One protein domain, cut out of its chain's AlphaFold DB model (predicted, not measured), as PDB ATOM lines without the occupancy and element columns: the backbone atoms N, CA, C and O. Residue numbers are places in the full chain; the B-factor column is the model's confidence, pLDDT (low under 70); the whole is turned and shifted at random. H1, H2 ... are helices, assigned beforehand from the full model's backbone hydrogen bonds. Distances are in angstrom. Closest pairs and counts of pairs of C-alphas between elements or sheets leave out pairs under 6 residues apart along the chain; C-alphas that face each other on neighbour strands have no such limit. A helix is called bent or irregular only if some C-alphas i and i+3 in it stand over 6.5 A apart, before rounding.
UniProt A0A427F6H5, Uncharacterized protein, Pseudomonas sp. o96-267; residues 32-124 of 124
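What this domain is: This is residues 32 to 124 of the 124 residues of an uncharacterized protein of Pseudomonas sp. o96-267 (UniProt A0A427F6H5). A long kinked helix, H3, has H1 folded back over part of it by way of short H2 at one end; beyond the other end, residues 106 to 124, of which 106 to 122 belong to H4, stick out. The 93 printed residues include four named helices, H1 to H4 in order: all helix. The whole is extended, radius of gyration of the C-alphas 19.7 A, spanning 47 by 46 by 20 A.

How they stand to each other: H3, residues 64 to 98, touches H1, residues 33 to 56, with residues 77 to 87 alone; the closest C-alphas, Leu 39 and Ala 84, are 5.8 A apart. They run opposite ways at a steep tilt of 37 degrees, only just beyond shallow. H2, residues 58 to 62, touches H3 only at the corner, closest C-alphas Asn 60 and Gly 66, 3.7 A. H4, residues 103 to 122, is only just apart from H3, at 8.5 A between closest C-alphas. O i to N i+4 pairs are within hydrogen-bond range throughout H4, in 17 of 20 in H1, 28 of 31 in H3 and 0 of 1 in H2, where 2 of 2 O i to N i+3 pairs are.

Where its parts are: H3 spans 50.7 A from C-alpha 64 at (50.190, 5.611, 95.077), with a kink of 33 degrees near residue 91; it is only just irregular, C-alphas 91 and 94 being 6.7 A apart. H1, 31.4 A, has a kink of 53 degrees near residue 49 and is irregular, C-alphas 51 and 54 being 7.8 A apart. H2 spans 7.0 A; H4 spans 28.8 A to C-alpha 122 at (42.886, 27.962, 56.230).

The domain as a whole: The farthest C-alphas, Glu 33 and Asn 123, are 52.0 A apart. The printed part has no cut, its three links are tight, and no printed residue is under 70 in pLDDT.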
ATOM      1  N   SER A  32      38.365 -19.403  63.813       88.44
ATOM      2  CA  SER A  32      38.458 -20.532  64.737       88.44
ATOM      3  C   SER A  32      37.608 -20.284  65.991       88.44
ATOM      4  O   SER A  32      37.468 -19.147  66.439       88.44
ATOM      5  N   GLU A  33      37.080 -21.343  66.616       87.25
ATOM      6  CA  GLU A  33      36.331 -21.207  67.880       87.25
ATOM      7  C   GLU A  33      37.167 -20.525  68.977       87.25
ATOM      8  O   GLU A  33      36.644 -19.765  69.790       87.25
ATOM      9  N   ALA A  34      38.486 -20.753  68.972       90.94
ATOM     10  CA  ALA A  34      39.412 -20.120  69.904       90.94
ATOM     11  C   ALA A  34      39.504 -18.601  69.687       90.94
ATOM     12  O   ALA A  34      39.481 -17.841  70.655       90.94
ATOM     13  N   ASP A  35      39.582 -18.153  68.432       90.25
ATOM     14  CA  ASP A  35      39.633 -16.730  68.089       90.25
ATOM     15  C   ASP A  35      38.291 -16.043  68.351       90.25
ATOM     16  O   ASP A  35      38.262 -14.933  68.879       90.25
ATOM     17  N   GLU A  36      37.173 -16.714  68.067       86.94
ATOM     18  CA  GLU A  36      35.835 -16.217  68.401       86.94
ATOM     19  C   GLU A  36      35.676 -16.027  69.914       86.94
ATOM     20  O   GLU A  36      35.246 -14.959  70.360       86.94
ATOM     21  N   SER A  37      36.072 -17.028  70.710       89.81
ATOM     22  CA  SER A  37      36.058 -16.925  72.173       89.81
ATOM     23  C   SER A  37      36.915 -15.754  72.644       89.81
ATOM     24  O   SER A  37      36.471 -14.950  73.462       89.81
ATOM     25  N   TYR A  38      38.113 -15.600  72.074       94.00
ATOM     26  CA  TYR A  38      39.024 -14.516  72.429       94.00
ATOM     27  C   TYR A  38      38.446 -13.129  72.114       94.00
ATOM     28  O   TYR A  38      38.538 -12.212  72.932       94.00
ATOM     29  N   LEU A  39      37.829 -12.959  70.941       91.44
ATOM     30  CA  LEU A  39      37.181 -11.707  70.545       91.44
ATOM     31  C   LEU A  39      35.963 -11.390  71.424       91.44
ATOM     32  O   LEU A  39      35.731 -10.224  71.749       91.44
ATOM     33  N   SER A  40      35.213 -12.412  71.840       89.00
ATOM     34  CA  SER A  40      34.087 -12.264  72.768       89.00
ATOM     35  C   SER A  40      34.554 -11.828  74.163       89.00
ATOM     36  O   SER A  40      34.020 -10.877  74.732       89.00
ATOM     37  N   GLU A  41      35.622 -12.441  74.683       92.69
ATOM     38  CA  GLU A  41      36.251 -12.034  75.947       92.69
ATOM     39  C   GLU A  41      36.806 -10.606  75.885       92.69
ATOM     40  O   GLU A  41      36.651  -9.835  76.834       92.69
ATOM     41  N   ALA A  42      37.434 -10.223  74.771       93.81
ATOM     42  CA  ALA A  42      37.918  -8.862  74.564       93.81
ATOM     43  C   ALA A  42      36.758  -7.852  74.533       93.81
ATOM     44  O   ALA A  42      36.849  -6.788  75.150       93.81
ATOM     45  N   LEU A  43      35.643  -8.183  73.874       90.94
ATOM     46  CA  LEU A  43      34.446  -7.343  73.875       90.94
ATOM     47  C   LEU A  43      33.906  -7.132  75.294       90.94
ATOM     48  O   LEU A  43      33.604  -5.998  75.671       90.94
ATOM     49  N   GLU A  44      33.812  -8.199  76.083       91.81
ATOM     50  CA  GLU A  44      33.322  -8.107  77.456       91.81
ATOM     51  C   GLU A  44      34.266  -7.287  78.340       91.81
ATOM     52  O   GLU A  44      33.839  -6.389  79.065       91.81
ATOM     53  N   LEU A  45      35.576  -7.499  78.197       94.81
ATOM     54  CA  LEU A  45      36.592  -6.723  78.901       94.81
ATOM     55  C   LEU A  45      36.509  -5.225  78.576       94.81
ATOM     56  O   LEU A  45      36.678  -4.392  79.466       94.81
ATOM     57  N   ARG A  46      36.212  -4.863  77.320       92.88
ATOM     58  CA  ARG A  46      35.963  -3.471  76.919       92.88
ATOM     59  C   ARG A  46      34.735  -2.897  77.634       92.88
ATOM     60  O   ARG A  46      34.800  -1.764  78.106       92.88
ATOM     61  N   ASN A  47      33.646  -3.657  77.738       90.62
ATOM     62  CA  ASN A  47      32.437  -3.214  78.442       90.62
ATOM     63  C   ASN A  47      32.717  -2.981  79.932       90.62
ATOM     64  O   ASN A  47      32.366  -1.928  80.464       90.62
ATOM     65  N   ILE A  48      33.417  -3.917  80.579       94.38
ATOM     66  CA  ILE A  48      33.852  -3.788  81.975       94.38
ATOM     67  C   ILE A  48      34.714  -2.536  82.151       94.38
ATOM     68  O   ILE A  48      34.457  -1.739  83.051       94.38
ATOM     69  N   LEU A  49      35.697  -2.324  81.271       95.25
ATOM     70  CA  LEU A  49      36.609  -1.184  81.355       95.25
ATOM     71  C   LEU A  49      35.874   0.162  81.262       95.25
ATOM     72  O   LEU A  49      36.199   1.091  81.999       95.25
ATOM     73  N   ILE A  50      34.882   0.262  80.373       91.88
ATOM     74  CA  ILE A  50      34.112   1.493  80.144       91.88
ATOM     75  C   ILE A  50      33.124   1.762  81.284       91.88
ATOM     76  O   ILE A  50      32.957   2.914  81.685       91.88
ATOM     77  N   HIS A  51      32.444   0.729  81.782       92.19
ATOM     78  CA  HIS A  51      31.282   0.910  82.655       92.19
ATOM     79  C   HIS A  51      31.558   0.668  84.143       92.19
ATOM     80  O   HIS A  51      30.906   1.292  84.984       92.19
ATOM     81  N   HIS A  52      32.506  -0.206  84.484       95.12
ATOM     82  CA  HIS A  52      32.663  -0.736  85.844       95.12
ATOM     83  C   HIS A  52      34.052  -0.472  86.430       95.12
ATOM     84  O   HIS A  52      34.161   0.096  87.518       95.12
ATOM     85  N   TYR A  53      35.106  -0.789  85.678       96.62
ATOM     86  CA  TYR A  53      36.480  -0.895  86.171       96.62
ATOM     87  C   TYR A  53      36.940   0.318  86.993       96.62
ATOM     88  O   TYR A  53      37.289   0.194  88.163       96.62
ATOM     89  N   PHE A  54      36.882   1.531  86.440       94.69
ATOM     90  CA  PHE A  54      37.392   2.712  87.152       94.69
ATOM     91  C   PHE A  54      36.589   3.075  88.403       94.69
ATOM     92  O   PHE A  54      37.149   3.630  89.348       94.69
ATOM     93  N   ARG A  55      35.286   2.769  88.421       95.44
ATOM     94  CA  ARG A  55      34.435   2.993  89.593       95.44
ATOM     95  C   ARG A  55      34.784   2.006  90.704       95.44
ATOM     96  O   ARG A  55      34.843   2.403  91.862       95.44
ATOM     97  N   GLU A  56      34.998   0.745  90.350       95.88
ATOM     98  CA  GLU A  56      35.337  -0.321  91.297       95.88
ATOM     99  C   GLU A  56      36.755  -0.153  91.857       95.88
ATOM    100  O   GLU A  56      36.982  -0.407  93.033       95.88
ATOM    101  N   HIS A  57      37.674   0.394  91.060       95.88
ATOM    102  CA  HIS A  57      39.051   0.690  91.460       95.88
ATOM    103  C   HIS A  57      39.271   2.150  91.906       95.88
ATOM    104  O   HIS A  57      40.399   2.654  91.884       95.88
ATOM    105  N   ALA A  58      38.213   2.866  92.309       95.25
ATOM    106  CA  ALA A  58      38.297   4.290  92.644       95.25
ATOM    107  C   ALA A  58      39.299   4.590  93.778       95.25
ATOM    108  O   ALA A  58      40.017   5.592  93.728       95.25
ATOM    109  N   GLU A  59      39.401   3.706  94.774       95.88
ATOM    110  CA  GLU A  59      40.380   3.830  95.860       95.88
ATOM    111  C   GLU A  59      41.824   3.640  95.369       95.88
ATOM    112  O   GLU A  59      42.736   4.384  95.751       95.88
ATOM    113  N   ASN A  60      42.034   2.701  94.443       96.12
ATOM    114  CA  ASN A  60      43.343   2.442  93.862       96.12
ATOM    115  C   ASN A  60      43.819   3.645  93.028       96.12
ATOM    116  O   ASN A  60      45.013   3.930  93.011       96.12
ATOM    117  N   LEU A  61      42.911   4.408  92.403       93.06
ATOM    118  CA  LEU A  61      43.264   5.613  91.637       93.06
ATOM    119  C   LEU A  61      43.874   6.724  92.509       93.06
ATOM    120  O   LEU A  61      44.800   7.421  92.079       93.06
ATOM    121  N   VAL A  62      43.402   6.887  93.748       95.38
ATOM    122  CA  VAL A  62      43.922   7.918  94.665       95.38
ATOM    123  C   VAL A  62      45.147   7.444  95.457       95.38
ATOM    124  O   VAL A  62      45.984   8.262  95.844       95.38
ATOM    125  N   SER A  63      45.340   6.131  95.597       97.00
ATOM    126  CA  SER A  63      46.515   5.525  96.235       97.00
ATOM    127  C   SER A  63      47.739   5.472  95.311       97.00
ATOM    128  O   SER A  63      47.652   5.105  94.143       97.00
ATOM    129  N   VAL A  64      48.932   5.780  95.835       96.88
ATOM    130  CA  VAL A  64      50.190   5.611  95.077       96.88
ATOM    131  C   VAL A  64      50.430   4.140  94.726       96.88
ATOM    132  O   VAL A  64      50.813   3.841  93.596       96.88
ATOM    133  N   VAL A  65      50.189   3.233  95.679       97.25
ATOM    134  CA  VAL A  65      50.340   1.783  95.477       97.25
ATOM    135  C   VAL A  65      49.265   1.281  94.517       97.25
ATOM    136  O   VAL A  65      49.590   0.637  93.522       97.25
ATOM    137  N   GLY A  66      48.012   1.689  94.734       97.44
ATOM    138  CA  GLY A  66      46.891   1.296  93.882       97.44
ATOM    139  C   GLY A  66      47.048   1.737  92.425       97.44
ATOM    140  O   GLY A  66      46.752   0.971  91.511       97.44
ATOM    141  N   ARG A  67      47.619   2.921  92.163       97.25
ATOM    142  CA  ARG A  67      47.913   3.358  90.788       97.25
ATOM    143  C   ARG A  67      48.931   2.462  90.091       97.25
ATOM    144  O   ARG A  67      48.843   2.288  88.879       97.25
ATOM    145  N   GLN A  68      49.901   1.907  90.819       97.50
ATOM    146  CA  GLN A  68      50.855   0.960  90.236       97.50
ATOM    147  C   GLN A  68      50.193  -0.383  89.914       97.50
ATOM    148  O   GLN A  68      50.552  -1.004  88.916       97.50
ATOM    149  N   GLU A  69      49.223  -0.815  90.718       96.75
ATOM    150  CA  GLU A  69      48.431  -2.026  90.467       96.75
ATOM    151  C   GLU A  69      47.542  -1.855  89.233       96.75
ATOM    152  O   GLU A  69      47.711  -2.599  88.267       96.75
ATOM    153  N   ILE A  70      46.726  -0.792  89.193       96.81
ATOM    154  CA  ILE A  70      45.907  -0.440  88.022       96.81
ATOM    155  C   ILE A  70      46.779  -0.349  86.769       96.81
ATOM    156  O   ILE A  70      46.419  -0.861  85.714       96.81
ATOM    157  N   LYS A  71      47.957   0.285  86.851       97.00
ATOM    158  CA  LYS A  71      48.856   0.402  85.697       97.00
ATOM    159  C   LYS A  71      49.250  -0.968  85.140       97.00
ATOM    160  O   LYS A  71      49.241  -1.141  83.923       97.00
ATOM    161  N   LYS A  72      49.603  -1.926  86.002       97.00
ATOM    162  CA  LYS A  72      49.967  -3.288  85.579       97.00
ATOM    163  C   LYS A  72      48.775  -4.010  84.953       97.00
ATOM    164  O   LYS A  72      48.927  -4.641  83.907       97.00
ATOM    165  N   GLU A  73      47.596  -3.886  85.550       96.62
ATOM    166  CA  GLU A  73      46.367  -4.480  85.018       96.62
ATOM    167  C   GLU A  73      46.001  -3.898  83.650       96.62
ATOM    168  O   GLU A  73      45.797  -4.643  82.693       96.62
ATOM    169  N   LEU A  74      46.020  -2.570  83.504       97.25
ATOM    170  CA  LEU A  74      45.760  -1.899  82.231       97.25
ATOM    171  C   LEU A  74      46.773  -2.302  81.153       97.25
ATOM    172  O   LEU A  74      46.395  -2.470  79.997       97.25
ATOM    173  N   GLN A  75      48.045  -2.518  81.500       97.94
ATOM    174  CA  GLN A  75      49.044  -3.037  80.557       97.94
ATOM    175  C   GLN A  75      48.706  -4.451  80.061       97.94
ATOM    176  O   GLN A  75      48.881  -4.752  78.874       97.94
ATOM    177  N   LEU A  76      48.187  -5.313  80.938       96.81
ATOM    178  CA  LEU A  76      47.704  -6.635  80.548       96.81
ATOM    179  C   LEU A  76      46.470  -6.527  79.641       96.81
ATOM    180  O   LEU A  76      46.406  -7.202  78.616       96.81
ATOM    181  N   ILE A  77      45.525  -5.647  79.976       96.94
ATOM    182  CA  ILE A  77      44.322  -5.389  79.173       96.94
ATOM    183  C   ILE A  77      44.697  -4.875  77.775       96.94
ATOM    184  O   ILE A  77      44.214  -5.408  76.778       96.94
ATOM    185  N   ILE A  78      45.629  -3.921  77.675       97.38
ATOM    186  CA  ILE A  78      46.164  -3.436  76.392       97.38
ATOM    187  C   ILE A  78      46.742  -4.594  75.576       97.38
ATOM    188  O   ILE A  78      46.514  -4.683  74.371       97.38
ATOM    189  N   SER A  79      47.482  -5.498  76.218       97.44
ATOM    190  CA  SER A  79      48.059  -6.663  75.539       97.44
ATOM    191  C   SER A  79      46.976  -7.602  75.000       97.44
ATOM    192  O   SER A  79      47.140  -8.149  73.909       97.44
ATOM    193  N   LYS A  80      45.852  -7.745  75.718       96.44
ATOM    194  CA  LYS A  80      44.691  -8.501  75.236       96.44
ATOM    195  C   LYS A  80      44.048  -7.845  74.015       96.44
ATOM    196  O   LYS A  80      43.818  -8.524  73.018       96.44
ATOM    197  N   PHE A  81      43.841  -6.527  74.041       96.12
ATOM    198  CA  PHE A  81      43.289  -5.807  72.889       96.12
ATOM    199  C   PHE A  81      44.197  -5.865  71.667       96.12
ATOM    200  O   PHE A  81      43.723  -6.183  70.587       96.12
ATOM    201  N   LYS A  82      45.516  -5.721  71.833       96.62
ATOM    202  CA  LYS A  82      46.463  -5.887  70.719       96.62
ATOM    203  C   LYS A  82      46.387  -7.265  70.065       96.62
ATOM    204  O   LYS A  82      46.619  -7.395  68.869       96.62
ATOM    205  N   ARG A  83      46.115  -8.315  70.842       96.06
ATOM    206  CA  ARG A  83      45.921  -9.656  70.283       96.06
ATOM    207  C   ARG A  83      44.584  -9.769  69.551       96.06
ATOM    208  O   ARG A  83      44.556 -10.375  68.486       96.06
ATOM    209  N   ALA A  84      43.517  -9.187  70.095       93.69
ATOM    210  CA  ALA A  84      42.222  -9.128  69.423       93.69
ATOM    211  C   ALA A  84      42.317  -8.372  68.085       93.69
ATOM    212  O   ALA A  84      41.821  -8.870  67.078       93.69
ATOM    213  N   ASP A  85      43.036  -7.247  68.047       92.94
ATOM    214  CA  ASP A  85      43.275  -6.479  66.821       92.94
ATOM    215  C   ASP A  85      44.009  -7.316  65.770       92.94
ATOM    216  O   ASP A  85      43.565  -7.386  64.631       92.94
ATOM    217  N   LYS A  86      45.060  -8.050  66.156       93.62
ATOM    218  CA  LYS A  86      45.767  -8.957  65.232       93.62
ATOM    219  C   LYS A  86      44.881 -10.063  64.666       93.62
ATOM    220  O   LYS A  86      45.023 -10.427  63.501       93.62
ATOM    221  N   ILE A  87      43.987 -10.621  65.484       91.69
ATOM    222  CA  ILE A  87      43.001 -11.603  65.010       91.69
ATOM    223  C   ILE A  87      42.098 -10.941  63.965       91.69
ATOM    224  O   ILE A  87      41.887 -11.500  62.891       91.69
ATOM    225  N   LEU A  88      41.602  -9.735  64.251       89.06
ATOM    226  CA  LEU A  88      40.762  -8.989  63.322       89.06
ATOM    227  C   LEU A  88      41.497  -8.653  62.025       89.06
ATOM    228  O   LEU A  88      40.911  -8.849  60.963       89.06
ATOM    229  N   GLU A  89      42.746  -8.192  62.083       88.94
ATOM    230  CA  GLU A  89      43.613  -7.947  60.919       88.94
ATOM    231  C   GLU A  89      43.718  -9.181  60.025       88.94
ATOM    232  O   GLU A  89      43.474  -9.083  58.823       88.94
ATOM    233  N   GLY A  90      43.957 -10.359  60.610       87.88
ATOM    234  CA  GLY A  90      43.986 -11.619  59.866       87.88
ATOM    235  C   GLY A  90      42.672 -11.956  59.148       87.88
ATOM    236  O   GLY A  90      42.682 -12.687  58.160       87.88
ATOM    237  N   ILE A  91      41.547 -11.405  59.610       84.44
ATOM    238  CA  ILE A  91      40.221 -11.615  59.022       84.44
ATOM    239  C   ILE A  91      39.935 -10.600  57.906       84.44
ATOM    240  O   ILE A  91      39.479 -10.987  56.830       84.44
ATOM    241  N   HIS A  92      40.158  -9.301  58.145       83.50
ATOM    242  CA  HIS A  92      39.737  -8.256  57.204       83.50
ATOM    243  C   HIS A  92      40.795  -7.881  56.165       83.50
ATOM    244  O   HIS A  92      40.411  -7.546  55.047       83.50
ATOM    245  N   ALA A  93      42.093  -7.969  56.474       84.94
ATOM    246  CA  ALA A  93      43.143  -7.562  55.537       84.94
ATOM    247  C   ALA A  93      43.106  -8.349  54.210       84.94
ATOM    248  O   ALA A  93      43.111  -7.711  53.155       84.94
ATOM    249  N   PRO A  94      42.929  -9.691  54.199       84.62
ATOM    250  CA  PRO A  94      42.812 -10.435  52.940       84.62
ATOM    251  C   PRO A  94      41.567 -10.049  52.132       84.62
ATOM    252  O   PRO A  94      41.561 -10.095  50.901       84.62
ATOM    253  N   LEU A  95      40.485  -9.677  52.823       83.38
ATOM    254  CA  LEU A  95      39.254  -9.224  52.187       83.38
ATOM    255  C   LEU A  95      39.465  -7.854  51.535       83.38
ATOM    256  O   LEU A  95      39.070  -7.652  50.390       83.38
ATOM    257  N   TRP A  96      40.099  -6.930  52.251       86.88
ATOM    258  CA  TRP A  96      40.420  -5.590  51.770       86.88
ATOM    259  C   TRP A  96      41.313  -5.630  50.538       86.88
ATOM    260  O   TRP A  96      40.950  -5.049  49.516       86.88
ATOM    261  N   GLU A  97      42.394  -6.407  50.588       85.62
ATOM    262  CA  GLU A  97      43.307  -6.580  49.459       85.62
ATOM    263  C   GLU A  97      42.575  -7.141  48.229       85.62
ATOM    264  O   GLU A  97      42.664  -6.583  47.134       85.62
ATOM    265  N   LYS A  98      41.738  -8.174  48.415       84.81
ATOM    266  CA  LYS A  98      40.919  -8.755  47.337       84.81
ATOM    267  C   LYS A  98      39.983  -7.740  46.670       84.81
ATOM    268  O   LYS A  98      39.684  -7.878  45.484       84.81
ATOM    269  N   TYR A  99      39.488  -6.760  47.422       85.44
ATOM    270  CA  TYR A  99      38.578  -5.727  46.926       85.44
ATOM    271  C   TYR A  99      39.278  -4.394  46.606       85.44
ATOM    272  O   TYR A  99      38.594  -3.405  46.352       85.44
ATOM    273  N   GLY A 100      40.616  -4.374  46.545       86.69
ATOM    274  CA  GLY A 100      41.405  -3.230  46.074       86.69
ATOM    275  C   GLY A 100      41.698  -2.161  47.128       86.69
ATOM    276  O   GLY A 100      42.170  -1.083  46.781       86.69
ATOM    277  N   VAL A 101      41.438  -2.443  48.405       86.94
ATOM    278  CA  VAL A 101      41.842  -1.584  49.524       86.94
ATOM    279  C   VAL A 101      43.248  -2.008  49.949       86.94
ATOM    280  O   VAL A 101      43.416  -2.808  50.870       86.94
ATOM    281  N   THR A 102      44.255  -1.528  49.218       88.25
ATOM    282  CA  THR A 102      45.673  -1.771  49.526       88.25
ATOM    283  C   THR A 102      46.223  -0.717  50.484       88.25
ATOM    284  O   THR A 102      45.594   0.315  50.729       88.25
ATOM    285  N   GLU A 103      47.411  -0.962  51.033       84.44
ATOM    286  CA  GLU A 103      48.070  -0.005  51.922       84.44
ATOM    287  C   GLU A 103      48.422   1.302  51.192       84.44
ATOM    288  O   GLU A 103      48.239   2.388  51.742       84.44
ATOM    289  N   GLU A 104      48.804   1.218  49.915       88.94
ATOM    290  CA  GLU A 104      49.020   2.381  49.051       88.94
ATOM    291  C   GLU A 104      47.725   3.170  48.849       88.94
ATOM    292  O   GLU A 104      47.718   4.385  49.043       88.94
ATOM    293  N   PHE A 105      46.615   2.484  48.543       89.56
ATOM    294  CA  PHE A 105      45.302   3.118  48.400       89.56
ATOM    295  C   PHE A 105      44.892   3.858  49.683       89.56
ATOM    296  O   PHE A 105      44.424   4.997  49.628       89.56
ATOM    297  N   ILE A 106      45.092   3.233  50.849       88.25
ATOM    298  CA  ILE A 106      44.804   3.853  52.148       88.25
ATOM    299  C   ILE A 106      45.690   5.086  52.362       88.25
ATOM    300  O   ILE A 106      45.184   6.140  52.751       88.25
ATOM    301  N   SER A 107      46.995   4.973  52.104       90.50
ATOM    302  CA  SER A 107      47.958   6.059  52.306       90.50
ATOM    303  C   SER A 107      47.653   7.269  51.421       90.50
ATOM    304  O   SER A 107      47.637   8.397  51.914       90.50
ATOM    305  N   GLU A 108      47.386   7.052  50.132       92.62
ATOM    306  CA  GLU A 108      47.009   8.120  49.201       92.62
ATOM    307  C   GLU A 108      45.721   8.813  49.659       92.62
ATOM    308  O   GLU A 108      45.667  10.043  49.757       92.62
ATOM    309  N   HIS A 109      44.702   8.033  50.034       91.31
ATOM    310  CA  HIS A 109      43.421   8.583  50.465       91.31
ATOM    311  C   HIS A 109      43.520   9.379  51.777       91.31
ATOM    312  O   HIS A 109      42.872  10.418  51.930       91.31
ATOM    313  N   LEU A 110      44.343   8.926  52.729       91.44
ATOM    314  CA  LEU A 110      44.592   9.650  53.978       91.44
ATOM    315  C   LEU A 110      45.286  10.992  53.734       91.44
ATOM    316  O   LEU A 110      44.902  11.990  54.348       91.44
ATOM    317  N   GLU A 111      46.262  11.042  52.827       94.56
ATOM    318  CA  GLU A 111      46.942  12.292  52.483       94.56
ATOM    319  C   GLU A 111      45.984  13.285  51.812       94.56
ATOM    320  O   GLU A 111      45.957  14.464  52.173       94.56
ATOM    321  N   GLU A 112      45.111  12.819  50.913       95.19
ATOM    322  CA  GLU A 112      44.067  13.672  50.337       95.19
ATOM    323  C   GLU A 112      43.143  14.273  51.403       95.19
ATOM    324  O   GLU A 112      42.796  15.457  51.341       95.19
ATOM    325  N   LEU A 113      42.707  13.460  52.372       93.50
ATOM    326  CA  LEU A 113      41.855  13.914  53.471       93.50
ATOM    327  C   LEU A 113      42.577  14.941  54.348       93.50
ATOM    328  O   LEU A 113      41.974  15.951  54.717       93.50
ATOM    329  N   ARG A 114      43.869  14.723  54.628       95.00
ATOM    330  CA  ARG A 114      44.724  15.653  55.377       95.00
ATOM    331  C   ARG A 114      44.808  17.011  54.679       95.00
ATOM    332  O   ARG A 114      44.530  18.032  55.304       95.00
ATOM    333  N   VAL A 115      45.100  17.030  53.378       95.88
ATOM    334  CA  VAL A 115      45.174  18.266  52.578       95.88
ATOM    335  C   VAL A 115      43.824  18.990  52.539       95.88
ATOM    336  O   VAL A 115      43.767  20.209  52.716       95.88
ATOM    337  N   LYS A 116      42.714  18.260  52.355       94.00
ATOM    338  CA  LYS A 116      41.358  18.841  52.379       94.00
ATOM    339  C   LYS A 116      41.038  19.487  53.729       94.00
ATOM    340  O   LYS A 116      40.444  20.567  53.751       94.00
ATOM    341  N   ALA A 117      41.435  18.856  54.834       93.12
ATOM    342  CA  ALA A 117      41.265  19.409  56.174       93.12
ATOM    343  C   ALA A 117      42.074  20.705  56.356       93.12
ATOM    344  O   ALA A 117      41.508  21.718  56.752       93.12
ATOM    345  N   GLU A 118      43.350  20.726  55.954       94.81
ATOM    346  CA  GLU A 118      44.187  21.932  56.040       94.81
ATOM    347  C   GLU A 118      43.650  23.105  55.211       94.81
ATOM    348  O   GLU A 118      43.716  24.257  55.642       94.81
ATOM    349  N   ILE A 119      43.127  22.839  54.009       95.62
ATOM    350  CA  ILE A 119      42.499  23.871  53.173       95.62
ATOM    351  C   ILE A 119      41.256  24.426  53.870       95.62
ATOM    352  O   ILE A 119      41.041  25.636  53.864       95.62
ATOM    353  N   ARG A 120      40.437  23.556  54.471       92.62
ATOM    354  CA  ARG A 120      39.242  23.972  55.209       92.62
ATOM    355  C   ARG A 120      39.600  24.854  56.403       92.62
ATOM    356  O   ARG A 120      38.959  25.885  56.567       92.62
ATOM    357  N   ASP A 121      40.625  24.490  57.167       93.25
ATOM    358  CA  ASP A 121      41.079  25.261  58.329       93.25
ATOM    359  C   ASP A 121      41.682  26.615  57.929       93.25
ATOM    360  O   ASP A 121      41.485  27.605  58.622       93.25
ATOM    361  N   LYS A 122      42.374  26.692  56.783       88.69
ATOM    362  CA  LYS A 122      42.886  27.962  56.230       88.69
ATOM    363  C   LYS A 122      41.788  28.892  55.704       88.69
ATOM    364  O   LYS A 122      42.035  30.085  55.556       88.69
ATOM    365  N   ASN A 123      40.621  28.341  55.377       82.62
ATOM    366  CA  ASN A 123      39.469  29.075  54.853       82.62
ATOM    367  C   ASN A 123      38.409  29.380  55.932       82.62
ATOM    368  O   ASN A 123      37.346  29.902  55.585       82.62
ATOM    369  N   ALA A 124      38.667  29.019  57.194       72.25
ATOM    370  CA  ALA A 124      37.829  29.313  58.358       72.25
ATOM    371  C   ALA A 124      38.288  30.600  59.058       72.25
ATOM    372  O   ALA A 124      37.399  31.324  59.560       72.25
TER     373      ALA A 124